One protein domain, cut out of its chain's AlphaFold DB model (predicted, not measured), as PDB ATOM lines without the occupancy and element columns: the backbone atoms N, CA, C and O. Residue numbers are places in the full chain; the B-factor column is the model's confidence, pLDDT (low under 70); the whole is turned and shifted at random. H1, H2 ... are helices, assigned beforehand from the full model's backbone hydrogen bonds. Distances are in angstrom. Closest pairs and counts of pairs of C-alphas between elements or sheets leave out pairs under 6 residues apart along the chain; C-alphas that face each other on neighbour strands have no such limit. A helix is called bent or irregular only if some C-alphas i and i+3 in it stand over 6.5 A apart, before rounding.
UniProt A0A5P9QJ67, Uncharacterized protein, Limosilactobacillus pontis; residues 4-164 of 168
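Overview. This is residues 4 to 164 of the 168 residues of an uncharacterized protein of Limosilactobacillus pontis (UniProt A0A5P9QJ67). Six helices run lengthwise in an up-and-down bundle, each against the one before it in the chain. Seen along the bundle, H2 and H5 make one side and H3 and H6 the other, while H1 closes the ring at one edge and H4 at the opposite edge; the long link from H4 to H5 makes a loop at one end, where residues 113 to 118 stick out. The printed part has 161 residues, with six named helices in the order H1 to H6 and no named strand, and its class is all helix. It is compact, with a radius of gyration of the C-alphas of 16.0 A and spans of 49 by 33 by 27 A.

Arrangement. H1, residues 4 to 20, and H2, residues 31 to 43, form a helical hairpin; they touch, closest at the C-alphas of Val 17 and Tyr 33, 6.2 A apart, and run opposite ways at a shallow tilt of 29 degrees. With residues 6 to 9 alone, H1 touches H3, residues 52 to 80; the closest C-alphas, of Ile 9 and His 69, are 6.6 A apart, and the shallow tilt of 34.8 degrees is only just short of steep. H3 touches H6, residues 144 to 162, with 26 pairs of C-alphas within 8 A; the closest are those of Tyr 61 and Ala 160, 5.0 A apart. H6 touches H4, residues 88 to 108, and they run the same way at a shallow tilt of 18 degrees; the closest C-alphas, of Ile 105 and Asp 158, are 5.6 A apart. H4 and H5, residues 123 to 135, form a helical hairpin, closest at the C-alphas of Ile 106 and Asn 128, 6.4 A apart. H5 touches H2, with the C-alphas of Gln 38 and Gln 130 closest at 6.0 A. H2 and H3 are near each other, as are H5 and H6; H1 and H4 are apart. Every O i to N i+4 pair is within hydrogen-bond range in H1, H2, H4 and H6, against 23 of 25 in H3 and 8 of 9 in H5.

Along the chain. H1 begins at C-alpha 4 (-41.126, -22.517, 4.820) and is 24.3 A long; H2 is 18.0 A long. H3, 40.4 A, is irregular, with C-alphas 74 and 77 7.8 A apart and a kink of 55 degrees near residue 74. H4 is 30.4 A long, H5 18.6 A and H6 26.8 A, ending at C-alpha 162 (-19.257, -35.795, 6.753).

Size, cuts and confidence. The two C-alphas farthest apart, of Thr 83 and Ala 116, are 50.7 A apart. The printed part has no cut. The link from H4 to H5, residues 109 to 122, is long; the other links are short. The mean pLDDT of the printed part is 89.3, and residues 111 to 120 and 163 to 164 are under 70.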
ATOM      1  N   GLN A   4     -40.664 -23.406   5.886       92.94
ATOM      2  CA  GLN A   4     -41.126 -22.517   4.820       92.94
ATOM      3  C   GLN A   4     -40.091 -22.444   3.694       92.94
ATOM      4  O   GLN A   4     -40.455 -22.556   2.531       92.94
ATOM      5  N   GLU A   5     -38.809 -22.319   4.035       94.50
ATOM      6  CA  GLU A   5     -37.704 -22.314   3.068       94.50
ATOM      7  C   GLU A   5     -37.630 -23.639   2.292       94.50
ATOM      8  O   GLU A   5     -37.546 -23.616   1.069       94.50
ATOM      9  N   GLN A   6     -37.778 -24.784   2.973       95.19
ATOM     10  CA  GLN A   6     -37.894 -26.099   2.321       95.19
ATOM     11  C   GLN A   6     -39.066 -26.158   1.339       95.19
ATOM     12  O   GLN A   6     -38.926 -26.622   0.212       95.19
ATOM     13  N   THR A   7     -40.230 -25.660   1.757       95.88
ATOM     14  CA  THR A   7     -41.422 -25.642   0.903       95.88
ATOM     15  C   THR A   7     -41.199 -24.780  -0.339       95.88
ATOM     16  O   THR A   7     -41.641 -25.154  -1.422       95.88
ATOM     17  N   ASN A   8     -40.498 -23.653  -0.200       96.75
ATOM     18  CA  ASN A   8     -40.197 -22.769  -1.322       96.75
ATOM     19  C   ASN A   8     -39.310 -23.466  -2.360       96.75
ATOM     20  O   ASN A   8     -39.721 -23.553  -3.509       96.75
ATOM     21  N   ILE A   9     -38.175 -24.053  -1.956       97.88
ATOM     22  CA  ILE A   9     -37.272 -24.716  -2.917       97.88
ATOM     23  C   ILE A   9     -37.932 -25.921  -3.606       97.88
ATOM     24  O   ILE A   9     -37.700 -26.173  -4.785       97.88
ATOM     25  N   ILE A  10     -38.815 -26.643  -2.901       98.12
ATOM     26  CA  ILE A  10     -39.591 -27.751  -3.482       98.12
ATOM     27  C   ILE A  10     -40.602 -27.232  -4.506       98.12
ATOM     28  O   ILE A  10     -40.797 -27.859  -5.546       98.12
ATOM     29  N   ASN A  11     -41.271 -26.115  -4.218       98.06
ATOM     30  CA  ASN A  11     -42.242 -25.524  -5.134       98.06
ATOM     31  C   ASN A  11     -41.572 -24.922  -6.373       98.06
ATOM     32  O   ASN A  11     -42.130 -25.036  -7.465       98.06
ATOM     33  N   ASP A  12     -40.391 -24.330  -6.218       97.75
ATOM     34  CA  ASP A  12     -39.604 -23.793  -7.328       97.75
ATOM     35  C   ASP A  12     -39.180 -24.932  -8.269       97.75
ATOM     36  O   ASP A  12     -39.467 -24.881  -9.468       97.75
ATOM     37  N   LEU A  13     -38.632 -26.028  -7.724       97.81
ATOM     38  CA  LEU A  13     -38.300 -27.225  -8.506       97.81
ATOM     39  C   LEU A  13     -39.544 -27.872  -9.140       97.81
ATOM     40  O   LEU A  13     -39.516 -28.283 -10.297       97.81
ATOM     41  N   ALA A  14     -40.673 -27.923  -8.423       97.75
ATOM     42  CA  ALA A  14     -41.932 -28.436  -8.966       97.75
ATOM     43  C   ALA A  14     -42.478 -27.589 -10.122       97.75
ATOM     44  O   ALA A  14     -43.085 -28.133 -11.045       97.75
ATOM     45  N   THR A  15     -42.288 -26.272 -10.056       97.75
ATOM     46  CA  THR A  15     -42.673 -25.349 -11.129       97.75
ATOM     47  C   THR A  15     -41.805 -25.596 -12.353       97.75
ATOM     48  O   THR A  15     -42.349 -25.801 -13.433       97.75
ATOM     49  N   PHE A  16     -40.487 -25.707 -12.166       97.06
ATOM     50  CA  PHE A  16     -39.558 -26.047 -13.241       97.06
ATOM     51  C   PHE A  16     -39.922 -27.374 -13.925       97.06
ATOM     52  O   PHE A  16     -40.146 -27.400 -15.133       97.06
ATOM     53  N   VAL A  17     -40.090 -28.454 -13.152       96.44
ATOM     54  CA  VAL A  17     -40.473 -29.778 -13.680       96.44
ATOM     55  C   VAL A  17     -41.732 -29.697 -14.543       96.44
ATOM     56  O   VAL A  17     -41.802 -30.290 -15.617       96.44
ATOM     57  N   LYS A  18     -42.731 -28.931 -14.099       96.31
ATOM     58  CA  LYS A  18     -43.989 -28.763 -14.827       96.31
ATOM     59  C   LYS A  18     -43.825 -27.929 -16.101       96.31
ATOM     60  O   LYS A  18     -44.381 -28.299 -17.135       96.31
ATOM     61  N   ASP A  19     -43.118 -26.807 -16.020       95.81
ATOM     62  CA  ASP A  19     -42.973 -25.858 -17.127       95.81
ATOM     63  C   ASP A  19     -42.112 -26.436 -18.260       95.81
ATOM     64  O   ASP A  19     -42.397 -26.192 -19.435       95.81
ATOM     65  N   HIS A  20     -41.133 -27.276 -17.915       93.00
ATOM     66  CA  HIS A  20     -40.245 -27.959 -18.862       93.00
ATOM     67  C   HIS A  20     -40.699 -29.379 -19.223       93.00
ATOM     68  O   HIS A  20     -40.126 -30.000 -20.114       93.00
ATOM     69  N   ARG A  21     -41.796 -29.854 -18.616       90.06
ATOM     70  CA  ARG A  21     -42.367 -31.195 -18.819       90.06
ATOM     71  C   ARG A  21     -41.378 -32.332 -18.549       90.06
ATOM     72  O   ARG A  21     -41.414 -33.365 -19.216       90.06
ATOM     73  N   GLU A  22     -40.553 -32.140 -17.527       91.38
ATOM     74  CA  GLU A  22     -39.635 -33.145 -16.984       91.38
ATOM     75  C   GLU A  22     -40.379 -34.404 -16.491       91.38
ATOM     76  O   GLU A  22     -39.802 -35.474 -16.362       91.38
ATOM     77  N   ASP A  23     -41.689 -34.290 -16.247       85.38
ATOM     78  CA  ASP A  23     -42.583 -35.377 -15.846       85.38
ATOM     79  C   ASP A  23     -43.000 -36.321 -16.990       85.38
ATOM     80  O   ASP A  23     -43.723 -37.286 -16.746       85.38
ATOM     81  N   GLN A  24     -42.622 -36.022 -18.237       88.44
ATOM     82  CA  GLN A  24     -42.939 -36.855 -19.404       88.44
ATOM     83  C   GLN A  24     -41.839 -37.831 -19.805       88.44
ATOM     84  O   GLN A  24     -42.103 -38.671 -20.667       88.44
ATOM     85  N   PHE A  25     -40.630 -37.672 -19.271       86.19
ATOM     86  CA  PHE A  25     -39.546 -38.614 -19.521       86.19
ATOM     87  C   PHE A  25     -39.848 -39.963 -18.860       86.19
ATOM     88  O   PHE A  25     -40.705 -40.036 -17.969       86.19
ATOM     89  N   ASP A  26     -39.185 -41.026 -19.321       85.12
ATOM     90  CA  ASP A  26     -39.347 -42.332 -18.690       85.12
ATOM     91  C   ASP A  26     -38.758 -42.306 -17.264       85.12
ATOM     92  O   ASP A  26     -38.082 -41.357 -16.843       85.12
ATOM     93  N   ASP A  27     -39.077 -43.332 -16.471       83.31
ATOM     94  CA  ASP A  27     -38.610 -43.420 -15.087       83.31
ATOM     95  C   ASP A  27     -37.078 -43.271 -15.030       83.31
ATOM     96  O   ASP A  27     -36.360 -43.911 -15.797       83.31
ATOM     97  N   HIS A  28     -36.592 -42.441 -14.100       88.06
ATOM     98  CA  HIS A  28     -35.166 -42.168 -13.888       88.06
ATOM     99  C   HIS A  28     -34.429 -41.436 -15.026       88.06
ATOM    100  O   HIS A  28     -33.210 -41.311 -14.974       88.06
ATOM    101  N   GLU A  29     -35.123 -40.890 -16.026       88.44
ATOM    102  CA  GLU A  29     -34.471 -40.130 -17.107       88.44
ATOM    103  C   GLU A  29     -34.337 -38.626 -16.819       88.44
ATOM    104  O   GLU A  29     -33.490 -37.952 -17.403       88.44
ATOM    105  N   SER A  30     -35.148 -38.079 -15.906       93.31
ATOM    106  CA  SER A  30     -35.066 -36.669 -15.506       93.31
ATOM    107  C   SER A  30     -34.486 -36.513 -14.107       93.31
ATOM    108  O   SER A  30     -35.132 -36.819 -13.098       93.31
ATOM    109  N   PHE A  31     -33.291 -35.926 -14.040       95.75
ATOM    110  CA  PHE A  31     -32.642 -35.591 -12.775       95.75
ATOM    111  C   PHE A  31     -33.534 -34.709 -11.884       95.75
ATOM    112  O   PHE A  31     -33.712 -34.979 -10.694       95.75
ATOM    113  N   TYR A  32     -34.145 -33.670 -12.456       96.88
ATOM    114  CA  TYR A  32     -34.966 -32.720 -11.702       96.88
ATOM    115  C   TYR A  32     -36.252 -33.352 -11.173       96.88
ATOM    116  O   TYR A  32     -36.707 -33.008 -10.076       96.88
ATOM    117  N   TYR A  33     -36.840 -34.282 -11.929       96.00
ATOM    118  CA  TYR A  33     -38.025 -35.003 -11.487       96.00
ATOM    119  C   TYR A  33     -37.707 -35.988 -10.358       96.00
ATOM    120  O   TYR A  33     -38.429 -36.013  -9.353       96.00
ATOM    121  N   GLU A  34     -36.602 -36.731 -10.462       96.12
ATOM    122  CA  GLU A  34     -36.159 -37.633  -9.396       96.12
ATOM    123  C   GLU A  34     -35.802 -36.863  -8.120       96.12
ATOM    124  O   GLU A  34     -36.271 -37.206  -7.031       96.12
ATOM    125  N   LEU A  35     -35.100 -35.732  -8.238       97.06
ATOM    126  CA  LEU A  35     -34.799 -34.876  -7.090       97.06
ATOM    127  C   LEU A  35     -36.073 -34.313  -6.441       97.06
ATOM    128  O   LEU A  35     -36.187 -34.249  -5.213       97.06
ATOM    129  N   LEU A  36     -37.078 -33.951  -7.243       97.50
ATOM    130  CA  LEU A  36     -38.365 -33.487  -6.729       97.50
ATOM    131  C   LEU A  36     -39.113 -34.584  -5.960       97.50
ATOM    132  O   LEU A  36     -39.691 -34.302  -4.902       97.50
ATOM    133  N   LYS A  37     -39.135 -35.818  -6.482       95.56
ATOM    134  CA  LYS A  37     -39.706 -36.982  -5.780       95.56
ATOM    135  C   LYS A  37     -39.001 -37.166  -4.440       95.56
ATOM    136  O   LYS A  37     -39.667 -37.178  -3.400       95.56
ATOM    137  N   GLN A  38     -37.674 -37.152  -4.469       96.38
ATOM    138  CA  GLN A  38     -36.826 -37.284  -3.297       96.38
ATOM    139  C   GLN A  38     -37.142 -36.245  -2.213       96.38
ATOM    140  O   GLN A  38     -37.448 -36.574  -1.062       96.38
ATOM    141  N   TRP A  39     -37.136 -34.960  -2.576       97.38
ATOM    142  CA  TRP A  39     -37.383 -33.867  -1.637       97.38
ATOM    143  C   TRP A  39     -38.803 -33.889  -1.070       97.38
ATOM    144  O   TRP A  39     -39.016 -33.554   0.101       97.38
ATOM    145  N   ARG A  40     -39.800 -34.306  -1.858       95.88
ATOM    146  CA  ARG A  40     -41.173 -34.490  -1.363       95.88
ATOM    147  C   ARG A  40     -41.253 -35.600  -0.325       95.88
ATOM    148  O   ARG A  40     -41.953 -35.433   0.674       95.88
ATOM    149  N   GLU A  41     -40.535 -36.696  -0.527       93.50
ATOM    150  CA  GLU A  41     -40.499 -37.797   0.430       93.50
ATOM    151  C   GLU A  41     -39.733 -37.440   1.710       93.50
ATOM    152  O   GLU A  41     -40.206 -37.732   2.812       93.50
ATOM    153  N   LEU A  42     -38.605 -36.737   1.595       93.88
ATOM    154  CA  LEU A  42     -37.796 -36.325   2.747       93.88
ATOM    155  C   LEU A  42     -38.432 -35.178   3.551       93.88
ATOM    156  O   LEU A  42     -38.304 -35.134   4.774       93.88
ATOM    157  N   SER A  43     -39.162 -34.259   2.911       93.00
ATOM    158  CA  SER A  43     -39.788 -33.105   3.594       93.00
ATOM    159  C   SER A  43     -41.040 -33.463   4.398       93.00
ATOM    160  O   SER A  43     -41.424 -32.744   5.325       93.00
ATOM    161  N   ARG A  44     -41.690 -34.584   4.067       88.56
ATOM    162  CA  ARG A  44     -42.835 -35.127   4.818       88.56
ATOM    163  C   ARG A  44     -42.426 -35.777   6.131       88.56
ATOM    164  O   ARG A  44     -43.289 -36.069   6.959       88.56
ATOM    165  N   PHE A  45     -41.133 -36.009   6.312       83.62
ATOM    166  CA  PHE A  45     -40.614 -36.700   7.467       83.62
ATOM    167  C   PHE A  45     -40.820 -35.883   8.746       83.62
ATOM    168  O   PHE A  45     -40.480 -34.700   8.814       83.62
ATOM    169  N   SER A  46     -41.413 -36.512   9.763       82.38
ATOM    170  CA  SER A  46     -41.616 -35.858  11.051       82.38
ATOM    171  C   SER A  46     -40.350 -35.956  11.887       82.38
ATOM    172  O   SER A  46     -39.865 -37.047  12.163       82.38
ATOM    173  N   MET A  47     -39.848 -34.806  12.331       86.44
ATOM    174  CA  MET A  47     -38.753 -34.726  13.301       86.44
ATOM    175  C   MET A  47     -39.236 -34.830  14.751       86.44
ATOM    176  O   MET A  47     -38.425 -34.764  15.681       86.44
ATOM    177  N   ASP A  48     -40.541 -34.970  14.975       84.12
ATOM    178  CA  ASP A  48     -41.102 -35.104  16.314       84.12
ATOM    179  C   ASP A  48     -40.669 -36.437  16.928       84.12
ATOM    180  O   ASP A  48     -41.031 -37.507  16.450       84.12
ATOM    181  N   GLY A  49     -39.880 -36.366  18.001       79.44
ATOM    182  CA  GLY A  49     -39.333 -37.546  18.671       79.44
ATOM    183  C   GLY A  49     -38.041 -38.100  18.066       79.44
ATOM    184  O   GLY A  49     -37.427 -38.940  18.721       79.44
ATOM    185  N   ALA A  50     -37.597 -37.581  16.913       84.44
ATOM    186  CA  ALA A  50     -36.342 -37.982  16.283       84.44
ATOM    187  C   ALA A  50     -35.150 -37.778  17.225       84.44
ATOM    188  O   ALA A  50     -35.069 -36.781  17.957       84.44
ATOM    189  N   ASP A  51     -34.211 -38.721  17.192       84.44
ATOM    190  CA  ASP A  51     -32.988 -38.618  17.975       84.44
ATOM    191  C   ASP A  51     -32.121 -37.420  17.515       84.44
ATOM    192  O   ASP A  51     -32.270 -36.924  16.391       84.44
ATOM    193  N   PRO A  52     -31.199 -36.931  18.367       86.94
ATOM    194  CA  PRO A  52     -30.387 -35.763  18.038       86.94
ATOM    195  C   PRO A  52     -29.547 -35.905  16.765       86.94
ATOM    196  O   PRO A  52     -29.348 -34.908  16.078       86.94
ATOM    197  N   ALA A  53     -29.063 -37.107  16.433       86.31
ATOM    198  CA  ALA A  53     -28.243 -37.316  15.242       86.31
ATOM    199  C   ALA A  53     -29.094 -37.278  13.966       86.31
ATOM    200  O   ALA A  53     -28.681 -36.657  12.988       86.31
ATOM    201  N   SER A  54     -30.293 -37.870  13.992       88.88
ATOM    202  CA  SER A  54     -31.260 -37.772  12.889       88.88
ATOM    203  C   SER A  54     -31.679 -36.325  12.628       88.88
ATOM    204  O   SER A  54     -31.724 -35.893  11.477       88.88
ATOM    205  N   ARG A  55     -31.936 -35.554  13.693       90.56
ATOM    206  CA  ARG A  55     -32.288 -34.131  13.585       90.56
ATOM    207  C   ARG A  55     -31.143 -33.288  13.026       90.56
ATOM    208  O   ARG A  55     -31.371 -32.473  12.140       90.56
ATOM    209  N   ASP A  56     -29.928 -33.503  13.518       91.25
ATOM    210  CA  ASP A  56     -28.740 -32.803  13.031       91.25
ATOM    211  C   ASP A  56     -28.466 -33.099  11.547       91.25
ATOM    212  O   ASP A  56     -28.266 -32.175  10.758       91.25
ATOM    213  N   LEU A  57     -28.534 -34.370  11.137       92.25
ATOM    214  CA  LEU A  57     -28.382 -34.754   9.732       92.25
ATOM    215  C   LEU A  57     -29.483 -34.142   8.855       92.25
ATOM    216  O   LEU A  57     -29.189 -33.654   7.767       92.25
ATOM    217  N   TYR A  58     -30.732 -34.121   9.328       93.75
ATOM    218  CA  TYR A  58     -31.844 -33.473   8.630       93.75
ATOM    219  C   TYR A  58     -31.580 -31.979   8.405       93.75
ATOM    220  O   TYR A  58     -31.725 -31.484   7.284       93.75
ATOM    221  N   ASP A  59     -31.155 -31.261   9.446       94.06
ATOM    222  CA  ASP A  59     -30.882 -29.826   9.359       94.06
ATOM    223  C   ASP A  59     -29.707 -29.525   8.415       94.06
ATOM    224  O   ASP A  59     -29.796 -28.587   7.610       94.06
ATOM    225  N   ARG A  60     -28.641 -30.339   8.467       95.06
ATOM    226  CA  ARG A  60     -27.484 -30.250   7.560       95.06
ATOM    227  C   ARG A  60     -27.863 -30.543   6.113       95.06
ATOM    228  O   ARG A  60     -27.546 -29.735   5.241       95.06
ATOM    229  N   TYR A  61     -28.588 -31.634   5.868       96.12
ATOM    230  CA  TYR A  61     -29.062 -32.011   4.535       96.12
ATOM    231  C   TYR A  61     -29.867 -30.876   3.906       96.12
ATOM    232  O   TYR A  61     -29.550 -30.409   2.816       96.12
ATOM    233  N   TRP A  62     -30.862 -30.349   4.621       97.00
ATOM    234  CA  TRP A  62     -31.699 -29.277   4.092       97.00
ATOM    235  C   TRP A  62     -30.945 -27.958   3.910       97.00
ATOM    236  O   TRP A  62     -31.238 -27.218   2.974       97.00
ATOM    237  N   ALA A  63     -29.956 -27.653   4.752       96.25
ATOM    238  CA  ALA A  63     -29.074 -26.513   4.513       96.25
ATOM    239  C   ALA A  63     -28.245 -26.690   3.227       96.25
ATOM    240  O   ALA A  63     -28.125 -25.740   2.451       96.25
ATOM    241  N   ALA A  64     -27.722 -27.892   2.976       96.75
ATOM    242  CA  ALA A  64     -26.975 -28.217   1.764       96.75
ATOM    243  C   ALA A  64     -27.871 -28.174   0.512       96.75
ATOM    244  O   ALA A  64     -27.501 -27.563  -0.488       96.75
ATOM    245  N   MET A  65     -29.098 -28.699   0.586       98.00
ATOM    246  CA  MET A  65     -30.074 -28.611  -0.512       98.00
ATOM    247  C   MET A  65     -30.488 -27.168  -0.812       98.00
ATOM    248  O   MET A  65     -30.697 -26.813  -1.970       98.00
ATOM    249  N   GLY A  66     -30.538 -26.300   0.202       97.56
ATOM    250  CA  GLY A  66     -30.718 -24.864  -0.006       97.56
ATOM    251  C   GLY A  66     -29.580 -24.231  -0.820       97.56
ATOM    252  O   GLY A  66     -29.839 -23.379  -1.668       97.56
ATOM    253  N   GLN A  67     -28.332 -24.661  -0.607       97.12
ATOM    254  CA  GLN A  67     -27.179 -24.199  -1.393       97.12
ATOM    255  C   GLN A  67     -27.193 -24.768  -2.811       97.12
ATOM    256  O   GLN A  67     -26.961 -24.031  -3.767       97.12
ATOM    257  N   TRP A  68     -27.513 -26.055  -2.958       98.00
ATOM    258  CA  TRP A  68     -27.690 -26.675  -4.268       98.00
ATOM    259  C   TRP A  68     -28.771 -25.951  -5.082       98.00
ATOM    260  O   TRP A  68     -28.535 -25.571  -6.227       98.00
ATOM    261  N   HIS A  69     -29.914 -25.636  -4.462       98.19
ATOM    262  CA  HIS A  69     -31.006 -24.907  -5.109       98.19
ATOM    263  C   HIS A  69     -30.570 -23.533  -5.638       98.19
ATOM    264  O   HIS A  69     -30.978 -23.131  -6.725       98.19
ATOM    265  N   GLN A  70     -29.716 -22.808  -4.909       97.50
ATOM    266  CA  GLN A  70     -29.182 -21.528  -5.394       97.50
ATOM    267  C   GLN A  70     -28.373 -21.694  -6.684       97.50
ATOM    268  O   GLN A  70     -28.450 -20.835  -7.562       97.50
ATOM    269  N   ARG A  71     -27.623 -22.795  -6.816       96.69
ATOM    270  CA  ARG A  71     -26.873 -23.109  -8.037       96.69
ATOM    271  C   ARG A  71     -27.804 -23.504  -9.171       96.69
ATOM    272  O   ARG A  71     -27.688 -22.941 -10.250       96.69
ATOM    273  N   PHE A  72     -28.784 -24.362  -8.897       97.44
ATOM    274  CA  PHE A  72     -29.843 -24.693  -9.849       97.44
ATOM    275  C   PHE A  72     -30.513 -23.435 -10.424       97.44
ATOM    276  O   PHE A  72     -30.575 -23.277 -11.639       97.44
ATOM    277  N   VAL A  73     -30.934 -22.493  -9.571       97.25
ATOM    278  CA  VAL A  73     -31.542 -21.223 -10.010       97.25
ATOM    279  C   VAL A  73     -30.580 -20.397 -10.870       97.25
ATOM    280  O   VAL A  73     -30.998 -19.832 -11.877       97.25
ATOM    281  N   ALA A  74     -29.300 -20.328 -10.499       97.06
ATOM    282  CA  ALA A  74     -28.293 -19.585 -11.259       97.06
ATOM    283  C   ALA A  74     -27.995 -20.202 -12.638       97.06
ATOM    284  O   ALA A  74     -27.566 -19.491 -13.546       97.06
ATOM    285  N   GLU A  75     -28.226 -21.505 -12.790       96.31
ATOM    286  CA  GLU A  75     -27.914 -22.276 -13.993       96.31
ATOM    287  C   GLU A  75     -29.138 -22.538 -14.890       96.31
ATOM    288  O   GLU A  75     -28.975 -23.100 -15.972       96.31
ATOM    289  N   GLN A  76     -30.349 -22.094 -14.513       94.12
ATOM    290  CA  GLN A  76     -31.592 -22.375 -15.258       94.12
ATOM    291  C   GLN A  76     -31.493 -22.068 -16.757       94.12
ATOM    292  O   GLN A  76     -31.896 -22.888 -17.577       94.12
ATOM    293  N   ASP A  77     -30.897 -20.936 -17.141       93.44
ATOM    294  CA  ASP A  77     -30.744 -20.575 -18.557       93.44
ATOM    295  C   ASP A  77     -29.917 -21.608 -19.345       93.44
ATOM    296  O   ASP A  77     -30.203 -21.870 -20.518       93.44
ATOM    297  N   ARG A  78     -28.906 -22.205 -18.698       93.44
ATOM    298  CA  ARG A  78     -28.035 -23.240 -19.273       93.44
ATOM    299  C   ARG A  78     -28.693 -24.614 -19.273       93.44
ATOM    300  O   ARG A  78     -28.406 -25.386 -20.177       93.44
ATOM    301  N   ILE A  79     -29.578 -24.893 -18.319       93.19
ATOM    302  CA  ILE A  79     -30.396 -26.117 -18.291       93.19
ATOM    303  C   ILE A  79     -31.393 -26.108 -19.453       93.19
ATOM    304  O   ILE A  79     -31.510 -27.081 -20.188       93.19
ATOM    305  N   VAL A  80     -32.067 -24.976 -19.676       91.12
ATOM    306  CA  VAL A  80     -33.061 -24.833 -20.753       91.12
ATOM    307  C   VAL A  80     -32.410 -24.768 -22.136       91.12
ATOM    308  O   VAL A  80     -33.005 -25.191 -23.126       91.12
ATOM    309  N   ASN A  81     -31.183 -24.245 -22.222       90.88
ATOM    310  CA  ASN A  81     -30.423 -24.138 -23.468       90.88
ATOM    311  C   ASN A  81     -29.063 -24.842 -23.332       90.88
ATOM    312  O   ASN A  81     -28.020 -24.174 -23.306       90.88
ATOM    313  N   PRO A  82     -29.055 -26.182 -23.235       88.38
ATOM    314  CA  PRO A  82     -27.850 -26.928 -22.932       88.38
ATOM    315  C   PRO A  82     -26.874 -26.897 -24.103       88.38
ATOM    316  O   PRO A  82     -27.235 -27.022 -25.278       88.38
ATOM    317  N   THR A  83     -25.590 -26.769 -23.779       87.75
ATOM    318  CA  THR A  83     -24.529 -27.046 -24.745       87.75
ATOM    319  C   THR A  83     -24.439 -28.555 -24.982       87.75
ATOM    320  O   THR A  83     -24.523 -29.306 -24.010       87.75
ATOM    321  N   PRO A  84     -24.207 -29.017 -26.222       86.19
ATOM    322  CA  PRO A  84     -24.005 -30.436 -26.494       86.19
ATOM    323  C   PRO A  84     -22.832 -31.014 -25.698       86.19
ATOM    324  O   PRO A  84     -21.854 -30.309 -25.432       86.19
ATOM    325  N   MET A  85     -22.905 -32.309 -25.385       88.00
ATOM    326  CA  MET A  85     -21.796 -33.041 -24.777       88.00
ATOM    327  C   MET A  85     -20.534 -32.918 -25.654       88.00
ATOM    328  O   MET A  85     -20.588 -33.275 -26.834       88.00
ATOM    329  N   PRO A  86     -19.396 -32.425 -25.120       79.12
ATOM    330  CA  PRO A  86     -18.161 -32.241 -25.892       79.12
ATOM    331  C   PRO A  86     -17.571 -33.541 -26.463       79.12
ATOM    332  O   PRO A  86     -16.781 -33.488 -27.405       79.12
ATOM    333  N   GLY A  87     -17.945 -34.697 -25.906       82.88
ATOM    334  CA  GLY A  87     -17.580 -36.028 -26.384       82.88
ATOM    335  C   GLY A  87     -17.852 -37.117 -25.335       82.88
ATOM    336  O   GLY A  87     -18.067 -36.783 -24.171       82.88
ATOM    337  N   PRO A  88     -17.806 -38.406 -25.724       84.44
ATOM    338  CA  PRO A  88     -18.133 -39.531 -24.840       84.44
ATOM    339  C   PRO A  88     -17.184 -39.650 -23.640       84.44
ATOM    340  O   PRO A  88     -17.624 -39.946 -22.542       84.44
ATOM    341  N   THR A  89     -15.897 -39.326 -23.809       88.94
ATOM    342  CA  THR A  89     -14.908 -39.407 -22.720       88.94
ATOM    343  C   THR A  89     -15.263 -38.521 -21.526       88.94
ATOM    344  O   THR A  89     -15.091 -38.938 -20.391       88.94
ATOM    345  N   LEU A  90     -15.782 -37.310 -21.761       86.44
ATOM    346  CA  LEU A  90     -16.154 -36.425 -20.656       86.44
ATOM    347  C   LEU A  90     -17.393 -36.944 -19.914       86.44
ATOM    348  O   LEU A  90     -17.490 -36.787 -18.704       86.44
ATOM    349  N   GLN A  91     -18.331 -37.560 -20.633       89.12
ATOM    350  CA  GLN A  91     -19.492 -38.199 -20.020       89.12
ATOM    351  C   GLN A  91     -19.059 -39.376 -19.135       89.12
ATOM    352  O   GLN A  91     -19.431 -39.410 -17.968       89.12
ATOM    353  N   GLU A  92     -18.197 -40.260 -19.647       92.00
ATOM    354  CA  GLU A  92     -17.628 -41.382 -18.882       92.00
ATOM    355  C   GLU A  92     -16.894 -40.900 -17.613       92.00
ATOM    356  O   GLU A  92     -17.001 -41.518 -16.555       92.00
ATOM    357  N   GLU A  93     -16.173 -39.772 -17.686       91.62
ATOM    358  CA  GLU A  93     -15.518 -39.150 -16.525       91.62
ATOM    359  C   GLU A  93     -16.527 -38.656 -15.475       91.62
ATOM    360  O   GLU A  93     -16.307 -38.845 -14.275       91.62
ATOM    361  N   TYR A  94     -17.634 -38.036 -15.901       92.31
ATOM    362  CA  TYR A  94     -18.704 -37.621 -14.990       92.31
ATOM    363  C   TYR A  94     -19.380 -38.822 -14.331       92.31
ATOM    364  O   TYR A  94     -19.572 -38.809 -13.118       92.31
ATOM    365  N   GLU A  95     -19.710 -39.851 -15.105       92.56
ATOM    366  CA  GLU A  95     -20.367 -41.065 -14.614       92.56
ATOM    367  C   GLU A  95     -19.502 -41.802 -13.592       92.56
ATOM    368  O   GLU A  95     -19.989 -42.157 -12.519       92.56
ATOM    369  N   ALA A  96     -18.203 -41.952 -13.870       93.56
ATOM    370  CA  ALA A  96     -17.262 -42.553 -12.931       93.56
ATOM    371  C   ALA A  96     -17.184 -41.766 -11.613       93.56
ATOM    372  O   ALA A  96     -17.213 -42.365 -10.538       93.56
ATOM    373  N   LEU A  97     -17.134 -40.431 -11.688       94.31
ATOM    374  CA  LEU A  97     -17.120 -39.574 -10.503       94.31
ATOM    375  C   LEU A  97     -18.437 -39.647  -9.715       94.31
ATOM    376  O   LEU A  97     -18.412 -39.646  -8.488       94.31
ATOM    377  N   ILE A  98     -19.582 -39.678 -10.399       94.50
ATOM    378  CA  ILE A  98     -20.898 -39.800  -9.759       94.50
ATOM    379  C   ILE A  98     -21.004 -41.135  -9.022       94.50
ATOM    380  O   ILE A  98     -21.421 -41.141  -7.867       94.50
ATOM    381  N   ALA A  99     -20.589 -42.234  -9.657       93.56
ATOM    382  CA  ALA A  99     -20.599 -43.560  -9.048       93.56
ATOM    383  C   ALA A  99     -19.682 -43.632  -7.815       93.56
ATOM    384  O   ALA A  99     -20.104 -44.122  -6.773       93.56
ATOM    385  N   GLU A 100     -18.462 -43.086  -7.903       93.81
ATOM    386  CA  GLU A 100     -17.527 -43.028  -6.769       93.81
ATOM    387  C   GLU A 100     -18.115 -42.243  -5.586       93.81
ATOM    388  O   GLU A 100     -18.094 -42.724  -4.453       93.81
ATOM    389  N   LEU A 101     -18.694 -41.066  -5.854       93.25
ATOM    390  CA  LEU A 101     -19.331 -40.250  -4.821       93.25
ATOM    391  C   LEU A 101     -20.535 -40.963  -4.196       93.25
ATOM    392  O   LEU A 101     -20.697 -40.922  -2.978       93.25
ATOM    393  N   ALA A 102     -21.387 -41.596  -5.004       92.00
ATOM    394  CA  ALA A 102     -22.564 -42.299  -4.506       92.00
ATOM    395  C   ALA A 102     -22.172 -43.457  -3.569       92.00
ATOM    396  O   ALA A 102     -22.663 -43.512  -2.435       92.00
ATOM    397  N   ASP A 103     -21.209 -44.289  -3.986       91.88
ATOM    398  CA  ASP A 103     -20.680 -45.405  -3.194       91.88
ATOM    399  C   ASP A 103     -20.099 -44.930  -1.847       91.88
ATOM    400  O   ASP A 103     -20.406 -45.507  -0.794       91.88
ATOM    401  N   GLU A 104     -19.283 -43.869  -1.860       91.06
ATOM    402  CA  GLU A 104     -18.668 -43.288  -0.655       91.06
ATOM    403  C   GLU A 104     -19.738 -42.765   0.315       91.06
ATOM    404  O   GLU A 104     -19.815 -43.189   1.472       91.06
ATOM    405  N   ILE A 105     -20.644 -41.919  -0.177       90.81
ATOM    406  CA  ILE A 105     -21.673 -41.260   0.638       90.81
ATOM    407  C   ILE A 105     -22.638 -42.277   1.252       90.81
ATOM    408  O   ILE A 105     -22.991 -42.175   2.432       90.81
ATOM    409  N   ILE A 106     -23.098 -43.256   0.468       88.06
ATOM    410  CA  ILE A 106     -24.011 -44.293   0.963       88.06
ATOM    411  C   ILE A 106     -23.298 -45.193   1.978       88.06
ATOM    412  O   ILE A 106     -23.924 -45.610   2.962       88.06
ATOM    413  N   GLY A 107     -22.005 -45.461   1.777       85.56
ATOM    414  CA  GLY A 107     -21.154 -46.191   2.717       85.56
ATOM    415  C   GLY A 107     -20.999 -45.493   4.073       85.56
ATOM    416  O   GLY A 107     -21.028 -46.172   5.111       85.56
ATOM    417  N   ASP A 108     -20.912 -44.162   4.054       86.12
ATOM    418  CA  ASP A 108     -20.643 -43.313   5.222       86.12
ATOM    419  C   ASP A 108     -21.898 -42.841   5.962       86.12
ATOM    420  O   ASP A 108     -21.822 -42.306   7.077       86.12
ATOM    421  N   LEU A 109     -23.085 -43.090   5.403       83.12
ATOM    422  CA  LEU A 109     -24.326 -42.813   6.112       83.12
ATOM    423  C   LEU A 109     -24.369 -43.552   7.463       83.12
ATOM    424  O   LEU A 109     -24.045 -44.743   7.545       83.12
ATOM    425  N   PRO A 110     -24.833 -42.882   8.540       71.06
ATOM    426  CA  PRO A 110     -24.942 -43.501   9.852       71.06
ATOM    427  C   PRO A 110     -25.712 -44.818   9.775       71.06
ATOM    428  O   PRO A 110     -26.897 -44.849   9.434       71.06
ATOM    429  N   ARG A 111     -25.043 -45.924  10.114       66.56
ATOM    430  CA  ARG A 111     -25.707 -47.226  10.164       66.56
ATOM    431  C   ARG A 111     -26.735 -47.207  11.297       66.56
ATOM    432  O   ARG A 111     -26.383 -46.805  12.411       66.56
ATOM    433  N   PRO A 112     -27.972 -47.679  11.064       57.62
ATOM    434  CA  PRO A 112     -28.949 -47.784  12.132       57.62
ATOM    435  C   PRO A 112     -28.365 -48.657  13.243       57.62
ATOM    436  O   PRO A 112     -27.824 -49.736  12.978       57.62
ATOM    437  N   ALA A 113     -28.449 -48.186  14.490       56.00
ATOM    438  CA  ALA A 113     -28.031 -48.978  15.638       56.00
ATOM    439  C   ALA A 113     -28.766 -50.322  15.571       56.00
ATOM    440  O   ALA A 113     -29.993 -50.352  15.468       56.00
ATOM    441  N   SER A 114     -28.017 -51.425  15.567       48.12
ATOM    442  CA  SER A 114     -28.550 -52.776  15.421       48.12
ATOM    443  C   SER A 114     -29.450 -53.135  16.608       48.12
ATOM    444  O   SER A 114     -29.054 -53.769  17.581       48.12
ATOM    445  N   ALA A 115     -30.708 -52.732  16.526       44.19
ATOM    446  CA  ALA A 115     -31.774 -53.177  17.391       44.19
ATOM    447  C   ALA A 115     -32.927 -53.613  16.494       44.19
ATOM    448  O   ALA A 115     -33.259 -52.949  15.517       44.19
ATOM    449  N   ALA A 116     -33.554 -54.735  16.837       50.22
ATOM    450  CA  ALA A 116     -34.661 -55.360  16.112       50.22
ATOM    451  C   ALA A 116     -35.940 -54.489  15.988       50.22
ATOM    452  O   ALA A 116     -36.997 -54.993  15.616       50.22
ATOM    453  N   VAL A 117     -35.863 -53.190  16.300       54.84
ATOM    454  CA  VAL A 117     -36.941 -52.207  16.218       54.84
ATOM    455  C   VAL A 117     -36.464 -51.049  15.349       54.84
ATOM    456  O   VAL A 117     -35.650 -50.227  15.761       54.84
ATOM    457  N   ILE A 118     -36.992 -51.007  14.132       56.53
ATOM    458  CA  ILE A 118     -36.759 -49.934  13.171       56.53
ATOM    459  C   ILE A 118     -37.534 -48.706  13.643       56.53
ATOM    460  O   ILE A 118     -38.758 -48.756  13.779       56.53
ATOM    461  N   ARG A 119     -36.821 -47.611  13.887       63.44
ATOM    462  CA  ARG A 119     -37.420 -46.322  14.212       63.44
ATOM    463  C   ARG A 119     -37.910 -45.643  12.939       63.44
ATOM    464  O   ARG A 119     -37.154 -45.488  11.987       63.44
ATOM    465  N   ILE A 120     -39.195 -45.289  12.915       66.94
ATOM    466  CA  ILE A 120     -39.811 -44.552  11.799       66.94
ATOM    467  C   ILE A 120     -39.222 -43.138  11.701       66.94
ATOM    468  O   ILE A 120     -39.310 -42.541  10.645       66.94
ATOM    469  N   ASP A 121     -38.601 -42.636  12.765       72.69
ATOM    470  CA  ASP A 121     -37.991 -41.315  12.934       72.69
ATOM    471  C   ASP A 121     -36.468 -41.269  12.649       72.69
ATOM    472  O   ASP A 121     -35.828 -40.247  12.895       72.69
ATOM    473  N   ASP A 122     -35.894 -42.336  12.075       85.25
ATOM    474  CA  ASP A 122     -34.495 -42.380  11.615       85.25
ATOM    475  C   ASP A 122     -34.335 -41.742  10.221       85.25
ATOM    476  O   ASP A 122     -34.688 -42.328   9.188       85.25
ATOM    477  N   PHE A 123     -33.790 -40.523  10.195       89.94
ATOM    478  CA  PHE A 123     -33.600 -39.781   8.950       89.94
ATOM    479  C   PHE A 123     -32.491 -40.370   8.071       89.94
ATOM    480  O   PHE A 123     -32.644 -40.381   6.852       89.94
ATOM    481  N   ALA A 124     -31.412 -40.902   8.658       89.00
ATOM    482  CA  ALA A 124     -30.290 -41.462   7.898       89.00
ATOM    483  C   ALA A 124     -30.747 -42.646   7.042       89.00
ATOM    484  O   ALA A 124     -30.394 -42.749   5.867       89.00
ATOM    485  N   ARG A 125     -31.619 -43.492   7.597       87.06
ATOM    486  CA  ARG A 125     -32.233 -44.585   6.841       87.06
ATOM    487  C   ARG A 125     -33.119 -44.086   5.701       87.06
ATOM    488  O   ARG A 125     -33.085 -44.663   4.615       87.06
ATOM    489  N   ARG A 126     -33.957 -43.071   5.942       89.06
ATOM    490  CA  ARG A 126     -34.841 -42.540   4.892       89.06
ATOM    491  C   ARG A 126     -34.025 -41.895   3.779       89.06
ATOM    492  O   ARG A 126     -34.338 -42.133   2.619       89.06
ATOM    493  N   LEU A 127     -32.987 -41.146   4.138       93.19
ATOM    494  CA  LEU A 127     -32.043 -40.577   3.190       93.19
ATOM    495  C   LEU A 127     -31.362 -41.683   2.376       93.19
ATOM    496  O   LEU A 127     -31.410 -41.609   1.161       93.19
ATOM    497  N   ASN A 128     -30.855 -42.748   3.008       91.38
ATOM    498  CA  ASN A 128     -30.231 -43.878   2.306       91.38
ATOM    499  C   ASN A 128     -31.133 -44.454   1.198       91.38
ATOM    500  O   ASN A 128     -30.718 -44.517   0.049       91.38
ATOM    501  N   LEU A 129     -32.394 -44.775   1.519       89.94
ATOM    502  CA  LEU A 129     -33.354 -45.298   0.533       89.94
ATOM    503  C   LEU A 129     -33.548 -44.350  -0.655       89.94
ATOM    504  O   LEU A 129     -33.713 -44.779  -1.786       89.94
ATOM    505  N   GLN A 130     -33.564 -43.052  -0.376       93.50
ATOM    506  CA  GLN A 130     -33.765 -42.011  -1.372       93.50
ATOM    507  C   GLN A 130     -32.494 -41.686  -2.170       93.50
ATOM    508  O   GLN A 130     -32.597 -41.127  -3.258       93.50
ATOM    509  N   LEU A 131     -31.307 -42.002  -1.646       94.00
ATOM    510  CA  LEU A 131     -30.049 -41.934  -2.390       94.00
ATOM    511  C   LEU A 131     -29.891 -43.145  -3.309       94.00
ATOM    512  O   LEU A 131     -29.502 -42.956  -4.450       94.00
ATOM    513  N   GLN A 132     -30.280 -44.341  -2.858       90.94
ATOM    514  CA  GLN A 132     -30.294 -45.546  -3.696       90.94
ATOM    515  C   GLN A 132     -31.195 -45.370  -4.927       90.94
ATOM    516  O   GLN A 132     -30.784 -45.686  -6.033       90.94
ATOM    517  N   GLU A 133     -32.382 -44.775  -4.769       89.25
ATOM    518  CA  GLU A 133     -33.256 -44.450  -5.913       89.25
ATOM    519  C   GLU A 133     -32.627 -43.431  -6.890       89.25
ATOM    520  O   GLU A 133     -32.989 -43.403  -8.064       89.25
ATOM    521  N   MET A 134     -31.695 -42.591  -6.424       92.56
ATOM    522  CA  MET A 134     -30.968 -41.632  -7.267       92.56
ATOM    523  C   MET A 134     -29.795 -42.287  -8.017       92.56
ATOM    524  O   MET A 134     -29.385 -41.767  -9.049       92.56
ATOM    525  N   GLU A 135     -29.259 -43.415  -7.539       91.00
ATOM    526  CA  GLU A 135     -28.248 -44.196  -8.278       91.00
ATOM    527  C   GLU A 135     -28.823 -44.834  -9.544       91.00
ATOM    528  O   GLU A 135     -28.099 -45.032 -10.516       91.00
ATOM    529  N   ASP A 136     -30.131 -45.099  -9.557       91.00
ATOM    530  CA  ASP A 136     -30.841 -45.636 -10.721       91.00
ATOM    531  C   ASP A 136     -31.052 -44.583 -11.832       91.00
ATOM    532  O   ASP A 136     -31.597 -44.909 -12.888       91.00
ATOM    533  N   LEU A 137     -30.634 -43.324 -11.620       93.19
ATOM    534  CA  LEU A 137     -30.738 -42.243 -12.602       93.19
ATOM    535  C   LEU A 137     -29.970 -42.577 -13.888       93.19
ATOM    536  O   LEU A 137     -28.762 -42.809 -13.874       93.19
ATOM    537  N   TYR A 138     -30.665 -42.533 -15.025       90.88
ATOM    538  CA  TYR A 138     -30.077 -42.814 -16.325       90.88
ATOM    539  C   TYR A 138     -29.251 -41.622 -16.820       90.88
ATOM    540  O   TYR A 138     -29.784 -40.620 -17.297       90.88
ATOM    541  N   THR A 139     -27.926 -41.725 -16.712       90.00
ATOM    542  CA  THR A 139     -27.002 -40.624 -17.024       90.00
ATOM    543  C   THR A 139     -26.801 -40.377 -18.517       90.00
ATOM    544  O   THR A 139     -26.451 -39.260 -18.892       90.00
ATOM    545  N   ASP A 140     -27.075 -41.363 -19.378       88.00
ATOM    546  CA  ASP A 140     -26.810 -41.271 -20.824       88.00
ATOM    547  C   ASP A 140     -27.599 -40.166 -21.536       88.00
ATOM    548  O   ASP A 140     -27.193 -39.676 -22.593       88.00
ATOM    549  N   VAL A 141     -28.754 -39.798 -20.981       87.38
ATOM    550  CA  VAL A 141     -29.646 -38.772 -21.542       87.38
ATOM    551  C   VAL A 141     -29.411 -37.392 -20.933       87.38
ATOM    552  O   VAL A 141     -29.994 -36.410 -21.398       87.38
ATOM    553  N   LEU A 142     -28.542 -37.297 -19.923       91.25
ATOM    554  CA  LEU A 142     -28.272 -36.056 -19.213       91.25
ATOM    555  C   LEU A 142     -27.366 -35.130 -20.021       91.25
ATOM    556  O   LEU A 142     -26.391 -35.528 -20.668       91.25
ATOM    557  N   THR A 143     -27.666 -33.839 -19.951       92.31
ATOM    558  CA  THR A 143     -26.823 -32.815 -20.557       92.31
ATOM    559  C   THR A 143     -25.598 -32.538 -19.675       92.31
ATOM    560  O   THR A 143     -25.576 -32.879 -18.489       92.31
ATOM    561  N   PRO A 144     -24.559 -31.854 -20.194       93.06
ATOM    562  CA  PRO A 144     -23.383 -31.515 -19.390       93.06
ATOM    563  C   PRO A 144     -23.697 -30.705 -18.128       93.06
ATOM    564  O   PRO A 144     -23.001 -30.841 -17.123       93.06
ATOM    565  N   ILE A 145     -24.715 -29.837 -18.172       94.88
ATOM    566  CA  ILE A 145     -25.106 -29.049 -16.999       94.88
ATOM    567  C   ILE A 145     -25.865 -29.903 -15.978       94.88
ATOM    568  O   ILE A 145     -25.654 -29.715 -14.783       94.88
ATOM    569  N   ASP A 146     -26.649 -30.886 -16.424       95.19
ATOM    570  CA  ASP A 146     -27.330 -31.825 -15.528       95.19
ATOM    571  C   ASP A 146     -26.313 -32.694 -14.781       95.19
ATOM    572  O   ASP A 146     -26.380 -32.796 -13.559       95.19
ATOM    573  N   LEU A 147     -25.310 -33.236 -15.486       95.31
ATOM    574  CA  LEU A 147     -24.220 -34.004 -14.869       95.31
ATOM    575  C   LEU A 147     -23.418 -33.165 -13.869       95.31
ATOM    576  O   LEU A 147     -23.089 -33.636 -12.781       95.31
ATOM    577  N   LEU A 148     -23.131 -31.900 -14.202       95.12
ATOM    578  CA  LEU A 148     -22.475 -30.980 -13.274       95.12
ATOM    579  C   LEU A 148     -23.318 -30.791 -12.005       95.12
ATOM    580  O   LEU A 148     -22.798 -30.927 -10.899       95.12
ATOM    581  N   LEU A 149     -24.610 -30.493 -12.156       97.25
ATOM    582  CA  LEU A 149     -25.513 -30.284 -11.026       97.25
ATOM    583  C   LEU A 149     -25.732 -31.571 -10.218       97.25
ATOM    584  O   LEU A 149     -25.904 -31.483  -9.003       97.25
ATOM    585  N   LEU A 150     -25.666 -32.746 -10.843       97.38
ATOM    586  CA  LEU A 150     -25.722 -34.045 -10.172       97.38
ATOM    587  C   LEU A 150     -24.459 -34.317  -9.342       97.38
ATOM    588  O   LEU A 150     -24.561 -34.688  -8.173       97.38
ATOM    589  N   VAL A 151     -23.265 -34.048  -9.882       96.75
ATOM    590  CA  VAL A 151     -22.011 -34.095  -9.104       96.75
ATOM    591  C   VAL A 151     -22.074 -33.136  -7.918       96.75
ATOM    592  O   VAL A 151     -21.661 -33.466  -6.806       96.75
ATOM    593  N   GLU A 152     -22.586 -31.927  -8.135       96.69
ATOM    594  CA  GLU A 152     -22.741 -30.950  -7.062       96.69
ATOM    595  C   GLU A 152     -23.774 -31.380  -6.026       96.69
ATOM    596  O   GLU A 152     -23.553 -31.156  -4.839       96.69
ATOM    597  N   TYR A 153     -24.863 -32.018  -6.449       97.69
ATOM    598  CA  TYR A 153     -25.840 -32.619  -5.551       97.69
ATOM    599  C   TYR A 153     -25.160 -33.644  -4.638       97.69
ATOM    600  O   TYR A 153     -25.221 -33.491  -3.417       97.69
ATOM    601  N   TRP A 154     -24.424 -34.605  -5.204       96.69
ATOM    602  CA  TRP A 154     -23.712 -35.614  -4.419       96.69
ATOM    603  C   TRP A 154     -22.693 -34.986  -3.467       96.69
ATOM    604  O   TRP A 154     -22.706 -35.285  -2.279       96.69
ATOM    605  N   ARG A 155     -21.904 -34.003  -3.915       95.31
ATOM    606  CA  ARG A 155     -20.979 -33.264  -3.031       95.31
ATOM    607  C   ARG A 155     -21.678 -32.523  -1.888       95.31
ATOM    608  O   ARG A 155     -21.123 -32.405  -0.800       95.31
ATOM    609  N   MET A 156     -22.871 -31.983  -2.123       95.44
ATOM    610  CA  MET A 156     -23.658 -31.314  -1.082       95.44
ATOM    611  C   MET A 156     -24.212 -32.325  -0.072       95.44
ATOM    612  O   MET A 156     -24.249 -32.035   1.125       95.44
ATOM    613  N   VAL A 157     -24.605 -33.518  -0.531       95.19
ATOM    614  CA  VAL A 157     -24.990 -34.624   0.355       95.19
ATOM    615  C   VAL A 157     -23.789 -35.096   1.173       95.19
ATOM    616  O   VAL A 157     -23.916 -35.196   2.390       95.19
ATOM    617  N   ASP A 158     -22.628 -35.292   0.551       93.69
ATOM    618  CA  ASP A 158     -21.386 -35.670   1.234       93.69
ATOM    619  C   ASP A 158     -21.047 -34.700   2.372       93.69
ATOM    620  O   ASP A 158     -20.945 -35.092   3.531       93.69
ATOM    621  N   GLN A 159     -21.030 -33.394   2.092       91.50
ATOM    622  CA  GLN A 159     -20.823 -32.368   3.121       91.50
ATOM    623  C   GLN A 159     -21.841 -32.469   4.263       91.50
ATOM    624  O   GLN A 159     -21.497 -32.288   5.437       91.50
ATOM    625  N   ALA A 160     -23.102 -32.761   3.939       92.44
ATOM    626  CA  ALA A 160     -24.140 -32.947   4.940       92.44
ATOM    627  C   ALA A 160     -23.925 -34.209   5.784       92.44
ATOM    628  O   ALA A 160     -24.298 -34.184   6.955       92.44
ATOM    629  N   VAL A 161     -23.308 -35.266   5.249       90.31
ATOM    630  CA  VAL A 161     -22.978 -36.509   5.967       90.31
ATOM    631  C   VAL A 161     -21.704 -36.332   6.807       90.31
ATOM    632  O   VAL A 161     -21.761 -36.492   8.035       90.31
ATOM    633  N   GLN A 162     -20.616 -35.861   6.192       84.19
ATOM    634  CA  GLN A 162     -19.257 -35.795   6.753       84.19
ATOM    635  C   GLN A 162     -19.016 -34.695   7.787       84.19
ATOM    636  O   GLN A 162     -18.040 -34.761   8.532       84.19
ATOM    637  N   ALA A 163     -19.886 -33.684   7.918       69.00
ATOM    638  CA  ALA A 163     -19.662 -32.575   8.866       69.00
ATOM    639  C   ALA A 163     -19.556 -32.984  10.360       69.00
ATOM    640  O   ALA A 163     -19.374 -32.127  11.225       69.00
ATOM    641  N   LYS A 164     -19.639 -34.282  10.679       52.84
ATOM    642  CA  LYS A 164     -19.302 -34.857  11.984       52.84
ATOM    643  C   LYS A 164     -17.795 -35.037  12.227       52.84
ATOM    644  O   LYS A 164     -17.405 -35.039  13.389       52.84
TER     645      LYS A 164